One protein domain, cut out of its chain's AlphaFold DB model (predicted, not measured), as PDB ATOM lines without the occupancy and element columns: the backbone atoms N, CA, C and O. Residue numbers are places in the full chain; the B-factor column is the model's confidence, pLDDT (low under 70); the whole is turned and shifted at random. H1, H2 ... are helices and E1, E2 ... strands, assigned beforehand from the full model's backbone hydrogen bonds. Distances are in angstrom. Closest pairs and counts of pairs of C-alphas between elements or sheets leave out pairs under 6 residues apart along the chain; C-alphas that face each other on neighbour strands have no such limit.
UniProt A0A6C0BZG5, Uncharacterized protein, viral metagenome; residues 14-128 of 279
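AT A GLANCE: This is residues 14 to 128 of the 279 residues of an uncharacterized protein of viral metagenome (UniProt A0A6C0BZG5). Mostly loop, the domain has a small twisted sheet with a helical hairpin, H1 and H2, packed mainly on E2; residues 18 to 25 stick out. The 115 printed residues have E1 E2 E3, an antiparallel sheet ordered E1 E3 E2, then two helices: 43 residues, class mixed. It is compact, radius of gyration of the C-alphas 14.4 A, spanning 41 by 37 by 24 A.

IN THESE COORDINATES: E1 is residues 33 to 35, from C-alpha 33 at (153.705, 150.430, 164.772), E2 73 to 79, E3 86 to 92. H1, 95 to 106, measures 16.2 A; H2, 110 to 123, 19.8 A, ending at (138.671, 146.085, 157.423).

HOW THE PARTS SIT: E3 is antiparallel to E1, N 35 to O 86 2.9 A, and E2, N 77 to O 87 2.8 A. On the sheet, H1 and H2 touch, C-alphas 103 and 110 closest at 5.9 A, opposite ways at a shallow tilt of 25 degrees. Every O i to N i+4 pair in both is within hydrogen-bond range.

THE WHOLE: The link E1 to E2 is long; 45 residues, among them 14 to 41, have pLDDT under 70.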
ATOM      1  N   CYS A  14     157.281 153.440 168.095       31.61
ATOM      2  CA  CYS A  14     157.712 153.378 169.486       31.61
ATOM      3  C   CYS A  14     158.877 152.383 169.593       31.61
ATOM      4  O   CYS A  14     158.652 151.179 169.598       31.61
ATOM      5  N   ASN A  15     160.092 152.938 169.664       32.03
ATOM      6  CA  ASN A  15     161.389 152.345 170.018       32.03
ATOM      7  C   ASN A  15     161.800 151.020 169.346       32.03
ATOM      8  O   ASN A  15     161.335 149.935 169.677       32.03
ATOM      9  N   VAL A  16     162.802 151.151 168.475       33.56
ATOM     10  CA  VAL A  16     163.672 150.089 167.955       33.56
ATOM     11  C   VAL A  16     164.553 149.555 169.093       33.56
ATOM     12  O   VAL A  16     165.217 150.344 169.763       33.56
ATOM     13  N   LEU A  17     164.593 148.235 169.293       34.88
ATOM     14  CA  LEU A  17     165.629 147.562 170.087       34.88
ATOM     15  C   LEU A  17     166.382 146.566 169.198       34.88
ATOM     16  O   LEU A  17     165.794 145.894 168.349       34.88
ATOM     17  N   THR A  18     167.700 146.550 169.367       36.88
ATOM     18  CA  THR A  18     168.694 145.792 168.597       36.88
ATOM     19  C   THR A  18     168.749 144.314 169.006       36.88
ATOM     20  O   THR A  18     168.280 143.932 170.072       36.88
ATOM     21  N   SER A  19     169.327 143.475 168.143       44.94
ATOM     22  CA  SER A  19     169.242 142.003 168.096       44.94
ATOM     23  C   SER A  19     169.738 141.187 169.300       44.94
ATOM     24  O   SER A  19     169.555 139.971 169.293       44.94
ATOM     25  N   ASP A  20     170.345 141.795 170.318       40.72
ATOM     26  CA  ASP A  20     171.177 141.054 171.283       40.72
ATOM     27  C   ASP A  20     170.454 140.644 172.583       40.72
ATOM     28  O   ASP A  20     171.030 139.958 173.422       40.72
ATOM     29  N   GLU A  21     169.169 140.975 172.750       40.03
ATOM     30  CA  GLU A  21     168.400 140.709 173.985       40.03
ATOM     31  C   GLU A  21     167.415 139.522 173.887       40.03
ATOM     32  O   GLU A  21     166.363 139.508 174.522       40.03
ATOM     33  N   TYR A  22     167.745 138.475 173.125       44.09
ATOM     34  CA  TYR A  22     166.890 137.278 172.989       44.09
ATOM     35  C   TYR A  22     166.874 136.334 174.216       44.09
ATOM     36  O   TYR A  22     166.217 135.295 174.169       44.09
ATOM     37  N   SER A  23     167.578 136.651 175.312       37.22
ATOM     38  CA  SER A  23     167.766 135.741 176.463       37.22
ATOM     39  C   SER A  23     166.915 136.038 177.706       37.22
ATOM     40  O   SER A  23     167.013 135.308 178.690       37.22
ATOM     41  N   GLN A  24     166.065 137.071 177.696       33.19
ATOM     42  CA  GLN A  24     165.212 137.408 178.844       33.19
ATOM     43  C   GLN A  24     163.778 136.881 178.632       33.19
ATOM     44  O   GLN A  24     163.101 137.316 177.696       33.19
ATOM     45  N   PRO A  25     163.271 135.972 179.487       34.94
ATOM     46  CA  PRO A  25     161.889 135.524 179.416       34.94
ATOM     47  C   PRO A  25     160.972 136.631 179.959       34.94
ATOM     48  O   PRO A  25     161.137 137.080 181.090       34.94
ATOM     49  N   ASN A  26     159.970 137.024 179.171       32.31
ATOM     50  CA  ASN A  26     158.768 137.775 179.584       32.31
ATOM     51  C   ASN A  26     158.720 139.306 179.460       32.31
ATOM     52  O   ASN A  26     157.811 139.909 180.029       32.31
ATOM     53  N   VAL A  27     159.542 139.959 178.636       33.28
ATOM     54  CA  VAL A  27     159.177 141.309 178.159       33.28
ATOM     55  C   VAL A  27     159.486 141.448 176.675       33.28
ATOM     56  O   VAL A  27     160.453 142.085 176.272       33.28
ATOM     57  N   PHE A  28     158.630 140.863 175.841       36.94
ATOM     58  CA  PHE A  28     158.600 141.164 174.416       36.94
ATOM     59  C   PHE A  28     158.218 142.642 174.212       36.94
ATOM     60  O   PHE A  28     157.053 142.991 174.025       36.94
ATOM     61  N   ARG A  29     159.208 143.541 174.258       44.56
ATOM     62  CA  ARG A  29     159.096 144.922 173.767       44.56
ATOM     63  C   ARG A  29     159.197 144.901 172.251       44.56
ATOM     64  O   ARG A  29     160.172 145.360 171.666       44.56
ATOM     65  N   HIS A  30     158.206 144.312 171.606       50.00
ATOM     66  CA  HIS A  30     158.077 144.488 170.174       50.00
ATOM     67  C   HIS A  30     157.773 145.964 169.894       50.00
ATOM     68  O   HIS A  30     156.922 146.541 170.580       50.00
ATOM     69  N   PRO A  31     158.460 146.586 168.923       53.75
ATOM     70  CA  PRO A  31     158.144 147.945 168.519       53.75
ATOM     71  C   PRO A  31     156.664 148.027 168.143       53.75
ATOM     72  O   PRO A  31     156.151 147.186 167.401       53.75
ATOM     73  N   PHE A  32     155.968 149.024 168.694       53.97
ATOM     74  CA  PHE A  32     154.602 149.314 168.277       53.97
ATOM     75  C   PHE A  32     154.659 150.138 167.002       53.97
ATOM     76  O   PHE A  32     155.336 151.170 166.950       53.97
ATOM     77  N   TYR A  33     153.898 149.698 166.011       61.59
ATOM     78  CA  TYR A  33     153.705 150.430 164.772       61.59
ATOM     79  C   TYR A  33     152.303 151.012 164.771       61.59
ATOM     80  O   TYR A  33     151.332 150.298 165.045       61.59
ATOM     81  N   THR A  34     152.187 152.307 164.484       59.78
ATOM     82  CA  THR A  34     150.913 152.833 163.996       59.78
ATOM     83  C   THR A  34     150.708 152.327 162.569       59.78
ATOM     84  O   THR A  34     151.673 152.081 161.862       59.78
ATOM     85  N   TYR A  35     149.483 152.073 162.135       59.69
ATOM     86  CA  TYR A  35     149.211 151.689 160.749       59.69
ATOM     87  C   TYR A  35     148.155 152.632 160.180       59.69
ATOM     88  O   TYR A  35     147.075 152.744 160.766       59.69
ATOM     89  N   ASP A  36     148.492 153.291 159.066       56.78
ATOM     90  CA  ASP A  36     147.728 154.401 158.470       56.78
ATOM     91  C   ASP A  36     147.498 154.232 156.947       56.78
ATOM     92  O   ASP A  36     147.571 155.171 156.159       56.78
ATOM     93  N   GLY A  37     147.257 152.996 156.491       62.09
ATOM     94  CA  GLY A  37     147.050 152.690 155.064       62.09
ATOM     95  C   GLY A  37     148.355 152.543 154.264       62.09
ATOM     96  O   GLY A  37     149.397 152.264 154.851       62.09
ATOM     97  N   PRO A  38     148.280 152.648 152.919       51.75
ATOM     98  CA  PRO A  38     148.438 151.533 151.968       51.75
ATOM     99  C   PRO A  38     149.606 150.577 152.275       51.75
ATOM    100  O   PRO A  38     150.679 150.998 152.687       51.75
ATOM    101  N   ILE A  39     149.364 149.277 152.035       56.56
ATOM    102  CA  ILE A  39     150.161 148.071 152.362       56.56
ATOM    103  C   ILE A  39     151.680 148.248 152.140       56.56
ATOM    104  O   ILE A  39     152.262 147.743 151.189       56.56
ATOM    105  N   THR A  40     152.346 148.934 153.060       64.88
ATOM    106  CA  THR A  40     153.810 148.945 153.217       64.88
ATOM    107  C   THR A  40     154.218 148.076 154.403       64.88
ATOM    108  O   THR A  40     155.284 148.240 154.984       64.88
ATOM    109  N   TRP A  41     153.337 147.144 154.775       69.06
ATOM    110  CA  TRP A  41     153.583 146.154 155.804       69.06
ATOM    111  C   TRP A  41     154.126 144.865 155.163       69.06
ATOM    112  O   TRP A  41     153.501 144.343 154.235       69.06
ATOM    113  N   PRO A  42     155.262 144.329 155.640       73.75
ATOM    114  CA  PRO A  42     156.051 144.798 156.772       73.75
ATOM    115  C   PRO A  42     156.939 145.985 156.349       73.75
ATOM    116  O   PRO A  42     157.218 146.129 155.154       73.75
ATOM    117  N   PRO A  43     157.432 146.803 157.293       70.88
ATOM    118  CA  PRO A  43     158.356 147.881 156.960       70.88
ATOM    119  C   PRO A  43     159.571 147.357 156.161       70.88
ATOM    120  O   PRO A  43     160.021 146.229 156.396       70.88
ATOM    121  N   PRO A  44     160.118 148.122 155.199       69.62
ATOM    122  CA  PRO A  44     161.148 147.652 154.265       69.62
ATOM    123  C   PRO A  44     162.451 147.184 154.930       69.62
ATOM    124  O   PRO A  44     163.227 146.449 154.314       69.62
ATOM    125  N   GLU A  45     162.702 147.568 156.177       70.56
ATOM    126  CA  GLU A  45     163.813 147.095 156.999       70.56
ATOM    127  C   GLU A  45     163.639 145.641 157.494       70.56
ATOM    128  O   GLU A  45     164.615 144.996 157.870       70.56
ATOM    129  N   TRP A  46     162.442 145.055 157.383       68.00
ATOM    130  CA  TRP A  46     162.117 143.692 157.835       68.00
ATOM    131  C   TRP A  46     162.332 142.602 156.775       68.00
ATOM    132  O   TRP A  46     161.811 141.493 156.896       68.00
ATOM    133  N   LYS A  47     163.159 142.861 155.756       65.88
ATOM    134  CA  LYS A  47     163.486 141.912 154.665       65.88
ATOM    135  C   LYS A  47     164.057 140.558 155.123       65.88
ATOM    136  O   LYS A  47     164.224 139.664 154.294       65.88
ATOM    137  N   GLN A  48     164.404 140.412 156.400       71.19
ATOM    138  CA  GLN A  48     164.948 139.188 157.000       71.19
ATOM    139  C   GLN A  48     164.143 138.712 158.222       71.19
ATOM    140  O   GLN A  48     164.636 137.917 159.021       71.19
ATOM    141  N   GLY A  49     162.909 139.197 158.383       79.88
ATOM    142  CA  GLY A  49     162.042 138.785 159.479       79.88
ATOM    143  C   GLY A  49     161.713 137.289 159.436       79.88
ATOM    144  O   GLY A  49     161.624 136.669 158.373       79.88
ATOM    145  N   LYS A  50     161.495 136.718 160.619       87.44
ATOM    146  CA  LYS A  50     160.873 135.406 160.793       87.44
ATOM    147  C   LYS A  50     159.492 135.598 161.402       87.44
ATOM    148  O   LYS A  50     159.275 136.557 162.144       87.44
ATOM    149  N   CYS A  51     158.573 134.686 161.114       89.38
ATOM    150  CA  CYS A  51     157.301 134.633 161.822       89.38
ATOM    151  C   CYS A  51     157.574 134.455 163.319       89.38
ATOM    152  O   CYS A  51     158.224 133.487 163.706       89.38
ATOM    153  N   LEU A  52     157.055 135.347 164.161       91.06
ATOM    154  CA  LEU A  52     157.278 135.274 165.606       91.06
ATOM    155  C   LEU A  52     156.703 133.982 166.210       91.06
ATOM    156  O   LEU A  52     157.228 133.481 167.199       91.06
ATOM    157  N   TYR A  53     155.662 133.417 165.580       90.81
ATOM    158  CA  TYR A  53     154.998 132.210 166.063       90.81
ATOM    159  C   TYR A  53     155.673 130.902 165.679       90.81
ATOM    160  O   TYR A  53     155.988 130.091 166.541       90.81
ATOM    161  N   CYS A  54     155.890 130.679 164.390       88.25
ATOM    162  CA  CYS A  54     156.414 129.410 163.886       88.25
ATOM    163  C   CYS A  54     157.843 129.514 163.339       88.25
ATOM    164  O   CYS A  54     158.320 128.573 162.713       88.25
ATOM    165  N   ALA A  55     158.513 130.649 163.563       87.38
ATOM    166  CA  ALA A  55     159.937 130.888 163.322       87.38
ATOM    167  C   ALA A  55     160.464 130.653 161.892       87.38
ATOM    168  O   ALA A  55     161.673 130.737 161.668       87.38
ATOM    169  N   HIS A  56     159.604 130.413 160.898       83.25
ATOM    170  CA  HIS A  56     160.053 130.347 159.508       83.25
ATOM    171  C   HIS A  56     160.347 131.742 158.960       83.25
ATOM    172  O   HIS A  56     159.716 132.732 159.343       83.25
ATOM    173  N   ALA A  57     161.315 131.806 158.052       84.38
ATOM    174  CA  ALA A  57     161.645 133.025 157.331       84.38
ATOM    175  C   ALA A  57     160.520 133.390 156.359       84.38
ATOM    176  O   ALA A  57     159.942 132.507 155.729       84.38
ATOM    177  N   PHE A  58     160.228 134.682 156.216       81.50
ATOM    178  CA  PHE A  58     159.362 135.128 155.128       81.50
ATOM    179  C   PHE A  58     160.077 134.892 153.801       81.50
ATOM    180  O   PHE A  58     161.213 135.338 153.610       81.50
ATOM    181  N   ASP A  59     159.426 134.166 152.899       68.81
ATOM    182  CA  ASP A  59     159.999 133.883 151.593       68.81
ATOM    183  C   ASP A  59     160.200 135.185 150.825       68.81
ATOM    184  O   ASP A  59     159.320 136.052 150.770       68.81
ATOM    185  N   ARG A  60     161.384 135.340 150.226       59.00
ATOM    186  CA  ARG A  60     161.628 136.492 149.366       59.00
ATOM    187  C   ARG A  60     160.784 136.326 148.104       59.00
ATOM    188  O   ARG A  60     160.822 135.254 147.494       59.00
ATOM    189  N   PRO A  61     160.078 137.374 147.652       54.41
ATOM    190  CA  PRO A  61     159.485 137.349 146.325       54.41
ATOM    191  C   PRO A  61     160.605 137.081 145.303       54.41
ATOM    192  O   PRO A  61     161.543 137.867 145.192       54.41
ATOM    193  N   GLY A  62     160.549 135.928 144.623       52.47
ATOM    194  CA  GLY A  62     161.529 135.517 143.608       52.47
ATOM    195  C   GLY A  62     162.389 134.288 143.932       52.47
ATOM    196  O   GLY A  62     163.074 133.803 143.035       52.47
ATOM    197  N   THR A  63     162.352 133.728 145.148       52.41
ATOM    198  CA  THR A  63     162.942 132.396 145.393       52.41
ATOM    199  C   THR A  63     161.970 131.309 144.941       52.41
ATOM    200  O   THR A  63     160.872 131.178 145.475       52.41
ATOM    201  N   THR A  64     162.387 130.534 143.944       46.41
ATOM    202  CA  THR A  64     161.626 129.612 143.076       46.41
ATOM    203  C   THR A  64     160.890 128.441 143.752       46.41
ATOM    204  O   THR A  64     160.395 127.558 143.056       46.41
ATOM    205  N   GLY A  65     160.763 128.421 145.081       54.62
ATOM    206  CA  GLY A  65     160.126 127.330 145.828       54.62
ATOM    207  C   GLY A  65     158.809 127.677 146.526       54.62
ATOM    208  O   GLY A  65     157.964 126.798 146.671       54.62
ATOM    209  N   SER A  66     158.589 128.932 146.938       48.69
ATOM    210  CA  SER A  66     157.433 129.275 147.777       48.69
ATOM    211  C   SER A  66     156.367 130.032 146.997       48.69
ATOM    212  O   SER A  66     156.572 131.148 146.524       48.69
ATOM    213  N   ARG A  67     155.214 129.382 146.817       47.25
ATOM    214  CA  ARG A  67     154.148 129.805 145.895       47.25
ATOM    215  C   ARG A  67     153.202 130.862 146.457       47.25
ATOM    216  O   ARG A  67     152.272 131.250 145.757       47.25
ATOM    217  N   ILE A  68     153.394 131.327 147.691       50.88
ATOM    218  CA  ILE A  68     152.445 132.251 148.308       50.88
ATOM    219  C   ILE A  68     153.196 133.398 148.972       50.88
ATOM    220  O   ILE A  68     153.581 133.328 150.137       50.88
ATOM    221  N   ALA A  69     153.371 134.484 148.219       56.59
ATOM    222  CA  ALA A  69     153.758 135.783 148.755       56.59
ATOM    223  C   ALA A  69     152.570 136.377 149.536       56.59
ATOM    224  O   ALA A  69     151.960 137.357 149.111       56.59
ATOM    225  N   VAL A  70     152.179 135.742 150.647       68.44
ATOM    226  CA  VAL A  70     151.228 136.359 151.574       68.44
ATOM    227  C   VAL A  70     151.982 137.497 152.253       68.44
ATOM    228  O   VAL A  70     153.032 137.235 152.850       68.44
ATOM    229  N   PRO A  71     151.494 138.746 152.176       80.38
ATOM    230  CA  PRO A  71     152.065 139.800 152.988       80.38
ATOM    231  C   PRO A  71     151.958 139.358 154.451       80.38
ATOM    232  O   PRO A  71     150.917 138.835 154.863       80.38
ATOM    233  N   PRO A  72     153.023 139.512 155.242       88.06
ATOM    234  CA  PRO A  72     152.967 139.143 156.633       88.06
ATOM    235  C   PRO A  72     151.864 139.915 157.353       88.06
ATOM    236  O   PRO A  72     151.381 140.955 156.915       88.06
ATOM    237  N   VAL A  73     151.471 139.396 158.495       91.56
ATOM    238  CA  VAL A  73     150.307 139.828 159.244       91.56
ATOM    239  C   VAL A  73     150.766 140.452 160.566       91.56
ATOM    240  O   VAL A  73     151.608 139.848 161.234       91.56
ATOM    241  N   PRO A  74     150.251 141.628 160.963       93.06
ATOM    242  CA  PRO A  74     150.476 142.187 162.294       93.06
ATOM    243  C   PRO A  74     149.539 141.580 163.348       93.06
ATOM    244  O   PRO A  74     148.414 141.193 163.031       93.06
ATOM    245  N   LEU A  75     149.937 141.609 164.623       93.75
ATOM    246  CA  LEU A  75     149.027 141.405 165.754       93.75
ATOM    247  C   LEU A  75     148.548 142.767 166.293       93.75
ATOM    248  O   LEU A  75     149.367 143.542 166.782       93.75
ATOM    249  N   PRO A  76     147.252 143.115 166.220       93.56
ATOM    250  CA  PRO A  76     146.753 144.356 166.804       93.56
ATOM    251  C   PRO A  76     146.746 144.304 168.333       93.56
ATOM    252  O   PRO A  76     146.220 143.373 168.935       93.56
ATOM    253  N   CYS A  77     147.268 145.361 168.949       90.69
ATOM    254  CA  CYS A  77     147.228 145.577 170.396       90.69
ATOM    255  C   CYS A  77     146.110 146.540 170.792       90.69
ATOM    256  O   CYS A  77     145.523 146.414 171.860       90.69
ATOM    257  N   PHE A  78     145.860 147.550 169.956       90.38
ATOM    258  CA  PHE A  78     144.917 148.618 170.256       90.38
ATOM    259  C   PHE A  78     144.406 149.273 168.971       90.38
ATOM    260  O   PHE A  78     145.137 149.371 167.984       90.38
ATOM    261  N   PHE A  79     143.167 149.759 169.004       92.06
ATOM    262  CA  PHE A  79     142.559 150.522 167.919       92.06
ATOM    263  C   PHE A  79     141.993 151.837 168.454       92.06
ATOM    264  O   PHE A  79     141.087 151.834 169.291       92.06
ATOM    265  N   ASP A  80     142.515 152.959 167.960       91.06
ATOM    266  CA  ASP A  80     141.993 154.282 168.285       91.06
ATOM    267  C   ASP A  80     140.838 154.627 167.338       91.06
ATOM    268  O   ASP A  80     141.040 154.961 166.171       91.06
ATOM    269  N   LYS A  81     139.603 154.579 167.850       90.31
ATOM    270  CA  LYS A  81     138.395 154.882 167.066       90.31
ATOM    271  C   LYS A  81     138.339 156.330 166.570       90.31
ATOM    272  O   LYS A  81     137.664 156.578 165.578       90.31
ATOM    273  N   ARG A  82     138.995 157.273 167.258       90.94
ATOM    274  CA  ARG A  82     138.949 158.703 166.912       90.94
ATOM    275  C   ARG A  82     139.873 159.013 165.745       90.94
ATOM    276  O   ARG A  82     139.498 159.767 164.859       90.94
ATOM    277  N   THR A  83     141.080 158.454 165.768       87.25
ATOM    278  CA  THR A  83     142.079 158.673 164.710       87.25
ATOM    279  C   THR A  83     141.996 157.636 163.596       87.25
ATOM    280  O   THR A  83     142.542 157.859 162.525       87.25
ATOM    281  N   GLY A  84     141.318 156.507 163.824       84.31
ATOM    282  CA  GLY A  84     141.292 155.385 162.889       84.31
ATOM    283  C   GLY A  84     142.608 154.602 162.847       84.31
ATOM    284  O   GLY A  84     142.763 153.724 161.998       84.31
ATOM    285  N   LEU A  85     143.541 154.888 163.762       87.00
ATOM    286  CA  LEU A  85     144.874 154.302 163.769       87.00
ATOM    287  C   LEU A  85     144.907 152.987 164.549       87.00
ATOM    288  O   LEU A  85     144.423 152.874 165.681       87.00
ATOM    289  N   TRP A  86     145.561 151.996 163.953       89.00
ATOM    290  CA  TRP A  86     145.859 150.724 164.602       89.00
ATOM    291  C   TRP A  86     147.235 150.777 165.242       89.00
ATOM    292  O   TRP A  86     148.182 151.230 164.610       89.00
ATOM    293  N   ARG A  87     147.360 150.269 166.469       89.19
ATOM    294  CA  ARG A  87     148.653 149.944 167.073       89.19
ATOM    295  C   ARG A  87     148.860 148.447 166.977       89.19
ATOM    296  O   ARG A  87     148.090 147.683 167.564       89.19
ATOM    297  N   VAL A  88     149.886 148.042 166.246       90.38
ATOM    298  CA  VAL A  88     150.193 146.636 165.983       90.38
ATOM    299  C   VAL A  88     151.571 146.255 166.508       90.38
ATOM    300  O   VAL A  88     152.435 147.110 166.701       90.38
ATOM    301  N   THR A  89     151.755 144.960 166.742       89.88
ATOM    302  CA  THR A  89     152.973 144.338 167.246       89.88
ATOM    303  C   THR A  89     153.260 143.037 166.509       89.88
ATOM    304  O   THR A  89     152.338 142.394 166.006       89.88
ATOM    305  N   GLY A  90     154.528 142.626 166.492       89.19
ATOM    306  CA  GLY A  90     154.961 141.342 165.946       89.19
ATOM    307  C   GLY A  90     154.684 141.176 164.450       89.19
ATOM    308  O   GLY A  90     153.956 141.946 163.825       89.19
ATOM    309  N   ILE A  91     155.290 140.147 163.858       89.69
ATOM    310  CA  ILE A  91     155.079 139.809 162.451       89.69
ATOM    311  C   ILE A  91     154.828 138.315 162.332       89.69
ATOM    312  O   ILE A  91     155.596 137.487 162.826       89.69
ATOM    313  N   PHE A  92     153.736 137.977 161.657       92.19
ATOM    314  CA  PHE A  92     153.236 136.619 161.534       92.19
ATOM    315  C   PHE A  92     153.041 136.251 160.068       92.19
ATOM    316  O   PHE A  92     152.803 137.098 159.220       92.19
ATOM    317  N   CYS A  93     153.120 134.966 159.752       88.75
ATOM    318  CA  CYS A  93     152.849 134.468 158.402       88.75
ATOM    319  C   CYS A  93     151.359 134.354 158.072       88.75
ATOM    320  O   CYS A  93     150.989 134.209 156.914       88.75
ATOM    321  N   SER A  94     150.507 134.322 159.098       91.56
ATOM    322  CA  SER A  94     149.071 134.121 158.966       91.56
ATOM    323  C   SER A  94     148.337 134.674 160.181       91.56
ATOM    324  O   SER A  94     148.896 134.766 161.279       91.56
ATOM    325  N   TRP A  95     147.053 134.981 159.995       94.00
ATOM    326  CA  TRP A  95     146.157 135.381 161.080       94.00
ATOM    327  C   TRP A  95     146.049 134.315 162.173       94.00
ATOM    328  O   TRP A  95     145.962 134.652 163.351       94.00
ATOM    329  N   ASN A  96     146.143 133.037 161.804       93.38
ATOM    330  CA  ASN A  96     146.116 131.923 162.747       93.38
ATOM    331  C   ASN A  96     147.335 131.955 163.681       93.38
ATOM    332  O   ASN A  96     147.196 131.730 164.882       93.38
ATOM    333  N   CYS A  97     148.520 132.277 163.150       93.12
ATOM    334  CA  CYS A  97     149.739 132.440 163.947       93.12
ATOM    335  C   CYS A  97     149.670 133.665 164.864       93.12
ATOM    336  O   CYS A  97     150.062 133.574 166.024       93.12
ATOM    337  N   ALA A  98     149.127 134.786 164.378       94.69
ATOM    338  CA  ALA A  98     148.904 135.969 165.210       94.69
ATOM    339  C   ALA A  98     147.924 135.666 166.359       94.69
ATOM    340  O   ALA A  98     148.186 136.001 167.511       94.69
ATOM    341  N   LYS A  99     146.820 134.966 166.068       94.69
ATOM    342  CA  LYS A  99     145.822 134.580 167.076       94.69
ATOM    343  C   LYS A  99     146.374 133.587 168.094       94.69
ATOM    344  O   LYS A  99     146.094 133.717 169.280       94.69
ATOM    345  N   ALA A 100     147.162 132.615 167.651       92.81
ATOM    346  CA  ALA A 100     147.809 131.689 168.569       92.81
ATOM    347  C   ALA A 100     148.816 132.406 169.480       92.81
ATOM    348  O   ALA A 100     148.876 132.099 170.667       92.81
ATOM    349  N   GLU A 101     149.535 133.413 168.969       93.50
ATOM    350  CA  GLU A 101     150.415 134.221 169.816       93.50
ATOM    351  C   GLU A 101     149.657 135.047 170.848       93.50
ATOM    352  O   GLU A 101     150.068 135.137 172.004       93.50
ATOM    353  N   LEU A 102     148.532 135.635 170.450       93.69
ATOM    354  CA  LEU A 102     147.666 136.365 171.367       93.69
ATOM    355  C   LEU A 102     147.231 135.478 172.542       93.69
ATOM    356  O   LEU A 102     147.330 135.890 173.696       93.69
ATOM    357  N   LEU A 103     146.770 134.260 172.243       90.94
ATOM    358  CA  LEU A 103     146.340 133.300 173.260       90.94
ATOM    359  C   LEU A 103     147.494 132.874 174.167       90.94
ATOM    360  O   LEU A 103     147.302 132.744 175.372       90.94
ATOM    361  N   HIS A 104     148.685 132.697 173.596       88.06
ATOM    362  CA  HIS A 104     149.872 132.315 174.347       88.06
ATOM    363  C   HIS A 104     150.349 133.421 175.300       88.06
ATOM    364  O   HIS A 104     150.718 133.140 176.436       88.06
ATOM    365  N   THR A 105     150.330 134.678 174.851       86.50
ATOM    366  CA  THR A 105     150.930 135.803 175.586       86.50
ATOM    367  C   THR A 105     149.992 136.464 176.589       86.50
ATOM    368  O   THR A 105     150.448 136.888 177.647       86.50
ATOM    369  N   GLN A 106     148.697 136.588 176.278       80.19
ATOM    370  CA  GLN A 106     147.780 137.371 177.113       80.19
ATOM    371  C   GLN A 106     147.060 136.546 178.181       80.19
ATOM    372  O   GLN A 106     146.656 137.114 179.191       80.19
ATOM    373  N   GLY A 107     146.924 135.225 178.013       74.94
ATOM    374  CA  GLY A 107     146.180 134.375 178.946       74.94
ATOM    375  C   GLY A 107     144.723 134.838 179.103       74.94
ATOM    376  O   GLY A 107     143.856 134.455 178.317       74.94
ATOM    377  N   TYR A 108     144.459 135.693 180.097       65.62
ATOM    378  CA  TYR A 108     143.160 136.318 180.368       65.62
ATOM    379  C   TYR A 108     142.962 137.605 179.540       65.62
ATOM    380  O   TYR A 108     143.848 138.447 179.461       65.62
ATOM    381  N   GLY A 109     141.778 137.789 178.939       69.00
ATOM    382  CA  GLY A 109     141.462 138.971 178.111       69.00
ATOM    383  C   GLY A 109     141.660 138.782 176.601       69.00
ATOM    384  O   GLY A 109     141.487 139.716 175.822       69.00
ATOM    385  N   CYS A 110     141.937 137.555 176.156       83.62
ATOM    386  CA  CYS A 110     142.133 137.216 174.744       83.62
ATOM    387  C   CYS A 110     140.908 137.460 173.838       83.62
ATOM    388  O   CYS A 110     141.047 137.479 172.610       83.62
ATOM    389  N   GLY A 111     139.716 137.648 174.416       90.12
ATOM    390  CA  GLY A 111     138.487 137.944 173.677       90.12
ATOM    391  C   GLY A 111     138.573 139.265 172.911       90.12
ATOM    392  O   GLY A 111     138.314 139.292 171.706       90.12
ATOM    393  N   ASP A 112     139.029 140.329 173.573       91.50
ATOM    394  CA  ASP A 112     139.146 141.657 172.960       91.50
ATOM    395  C   ASP A 112     140.223 141.671 171.874       91.50
ATOM    396  O   ASP A 112     139.999 142.166 170.769       91.50
ATOM    397  N   GLY A 113     141.373 141.043 172.143       93.12
ATOM    398  CA  GLY A 113     142.427 140.895 171.143       93.12
ATOM    399  C   GLY A 113     141.972 140.078 169.928       93.12
ATOM    400  O   GLY A 113     142.277 140.439 168.792       93.12
ATOM    401  N   SER A 114     141.179 139.021 170.136       94.50
ATOM    402  CA  SER A 114     140.628 138.214 169.039       94.50
ATOM    403  C   SER A 114     139.673 139.031 168.171       94.50
ATOM    404  O   SER A 114     139.726 138.936 166.944       94.50
ATOM    405  N   LEU A 115     138.847 139.880 168.787       95.19
ATOM    406  CA  LEU A 115     137.972 140.800 168.066       95.19
ATOM    407  C   LEU A 115     138.776 141.831 167.259       95.19
ATOM    408  O   LEU A 115     138.435 142.107 166.108       95.19
ATOM    409  N   LEU A 116     139.856 142.378 167.828       94.88
ATOM    410  CA  LEU A 116     140.742 143.304 167.119       94.88
ATOM    411  C   LEU A 116     141.415 142.639 165.913       94.88
ATOM    412  O   LEU A 116     141.472 143.255 164.848       94.88
ATOM    413  N   ILE A 117     141.870 141.388 166.047       95.88
ATOM    414  CA  ILE A 117     142.422 140.596 164.936       95.88
ATOM    415  C   ILE A 117     141.399 140.485 163.803       95.88
ATOM    416  O   ILE A 117     141.722 140.792 162.655       95.88
ATOM    417  N   GLU A 118     140.160 140.091 164.105       95.62
ATOM    418  CA  GLU A 118     139.120 139.949 163.084       95.62
ATOM    419  C   GLU A 118     138.770 141.282 162.414       95.62
ATOM    420  O   GLU A 118     138.601 141.344 161.192       95.62
ATOM    421  N   GLN A 119     138.687 142.363 163.192       94.75
ATOM    422  CA  GLN A 119     138.415 143.690 162.651       94.75
ATOM    423  C   GLN A 119     139.547 144.175 161.743       94.75
ATOM    424  O   GLN A 119     139.255 144.669 160.653       94.75
ATOM    425  N   LEU A 120     140.811 144.012 162.146       93.00
ATOM    426  CA  LEU A 120     141.964 144.380 161.327       93.00
ATOM    427  C   LEU A 120     141.996 143.551 160.034       93.00
ATOM    428  O   LEU A 120     142.085 144.115 158.941       93.00
ATOM    429  N   ALA A 121     141.835 142.229 160.137       93.50
ATOM    430  CA  ALA A 121     141.843 141.321 158.994       93.50
ATOM    431  C   ALA A 121     140.770 141.683 157.956       93.50
ATOM    432  O   ALA A 121     141.058 141.786 156.764       93.50
ATOM    433  N   ARG A 122     139.531 141.932 158.399       92.75
ATOM    434  CA  ARG A 122     138.407 142.240 157.501       92.75
ATOM    435  C   ARG A 122     138.458 143.672 156.964       92.75
ATOM    436  O   ARG A 122     138.233 143.887 155.775       92.75
ATOM    437  N   LYS A 123     138.740 144.665 157.816       90.88
ATOM    438  CA  LYS A 123     138.671 146.085 157.423       90.88
ATOM    439  C   LYS A 123     139.874 146.519 156.597       90.88
ATOM    440  O   LYS A 123     139.682 147.204 155.591       90.88
ATOM    441  N   VAL A 124     141.075 146.113 157.007       88.44
ATOM    442  CA  VAL A 124     142.337 146.550 156.396       88.44
ATOM    443  C   VAL A 124     142.785 145.576 155.315       88.44
ATOM    444  O   VAL A 124     142.957 145.977 154.170       88.44
ATOM    445  N   PHE A 125     142.896 144.287 155.645       87.81
ATOM    446  CA  PHE A 125     143.432 143.271 154.728       87.81
ATOM    447  C   PHE A 125     142.376 142.619 153.827       87.81
ATOM    448  O   PHE A 125     142.702 141.723 153.053       87.81
ATOM    449  N   LYS A 126     141.111 143.055 153.924       88.94
ATOM    450  CA  LYS A 126     139.976 142.545 153.135       88.94
ATOM    451  C   LYS A 126     139.844 141.020 153.183       88.94
ATOM    452  O   LYS A 126     139.397 140.392 152.227       88.94
ATOM    453  N   TYR A 127     140.218 140.420 154.311       89.31
ATOM    454  CA  TYR A 127     140.114 138.985 154.516       89.31
ATOM    455  C   TYR A 127     138.641 138.548 154.479       89.31
ATOM    456  O   TYR A 127     137.829 138.985 155.298       89.31
ATOM    457  N   SER A 128     138.312 137.677 153.525       90.19
ATOM    458  CA  SER A 128     136.970 137.121 153.297       90.19
ATOM    459  C   SER A 128     136.837 135.654 153.716       90.19
ATOM    460  O   SER A 128     135.786 135.053 153.510       90.19
TER     461      SER A 128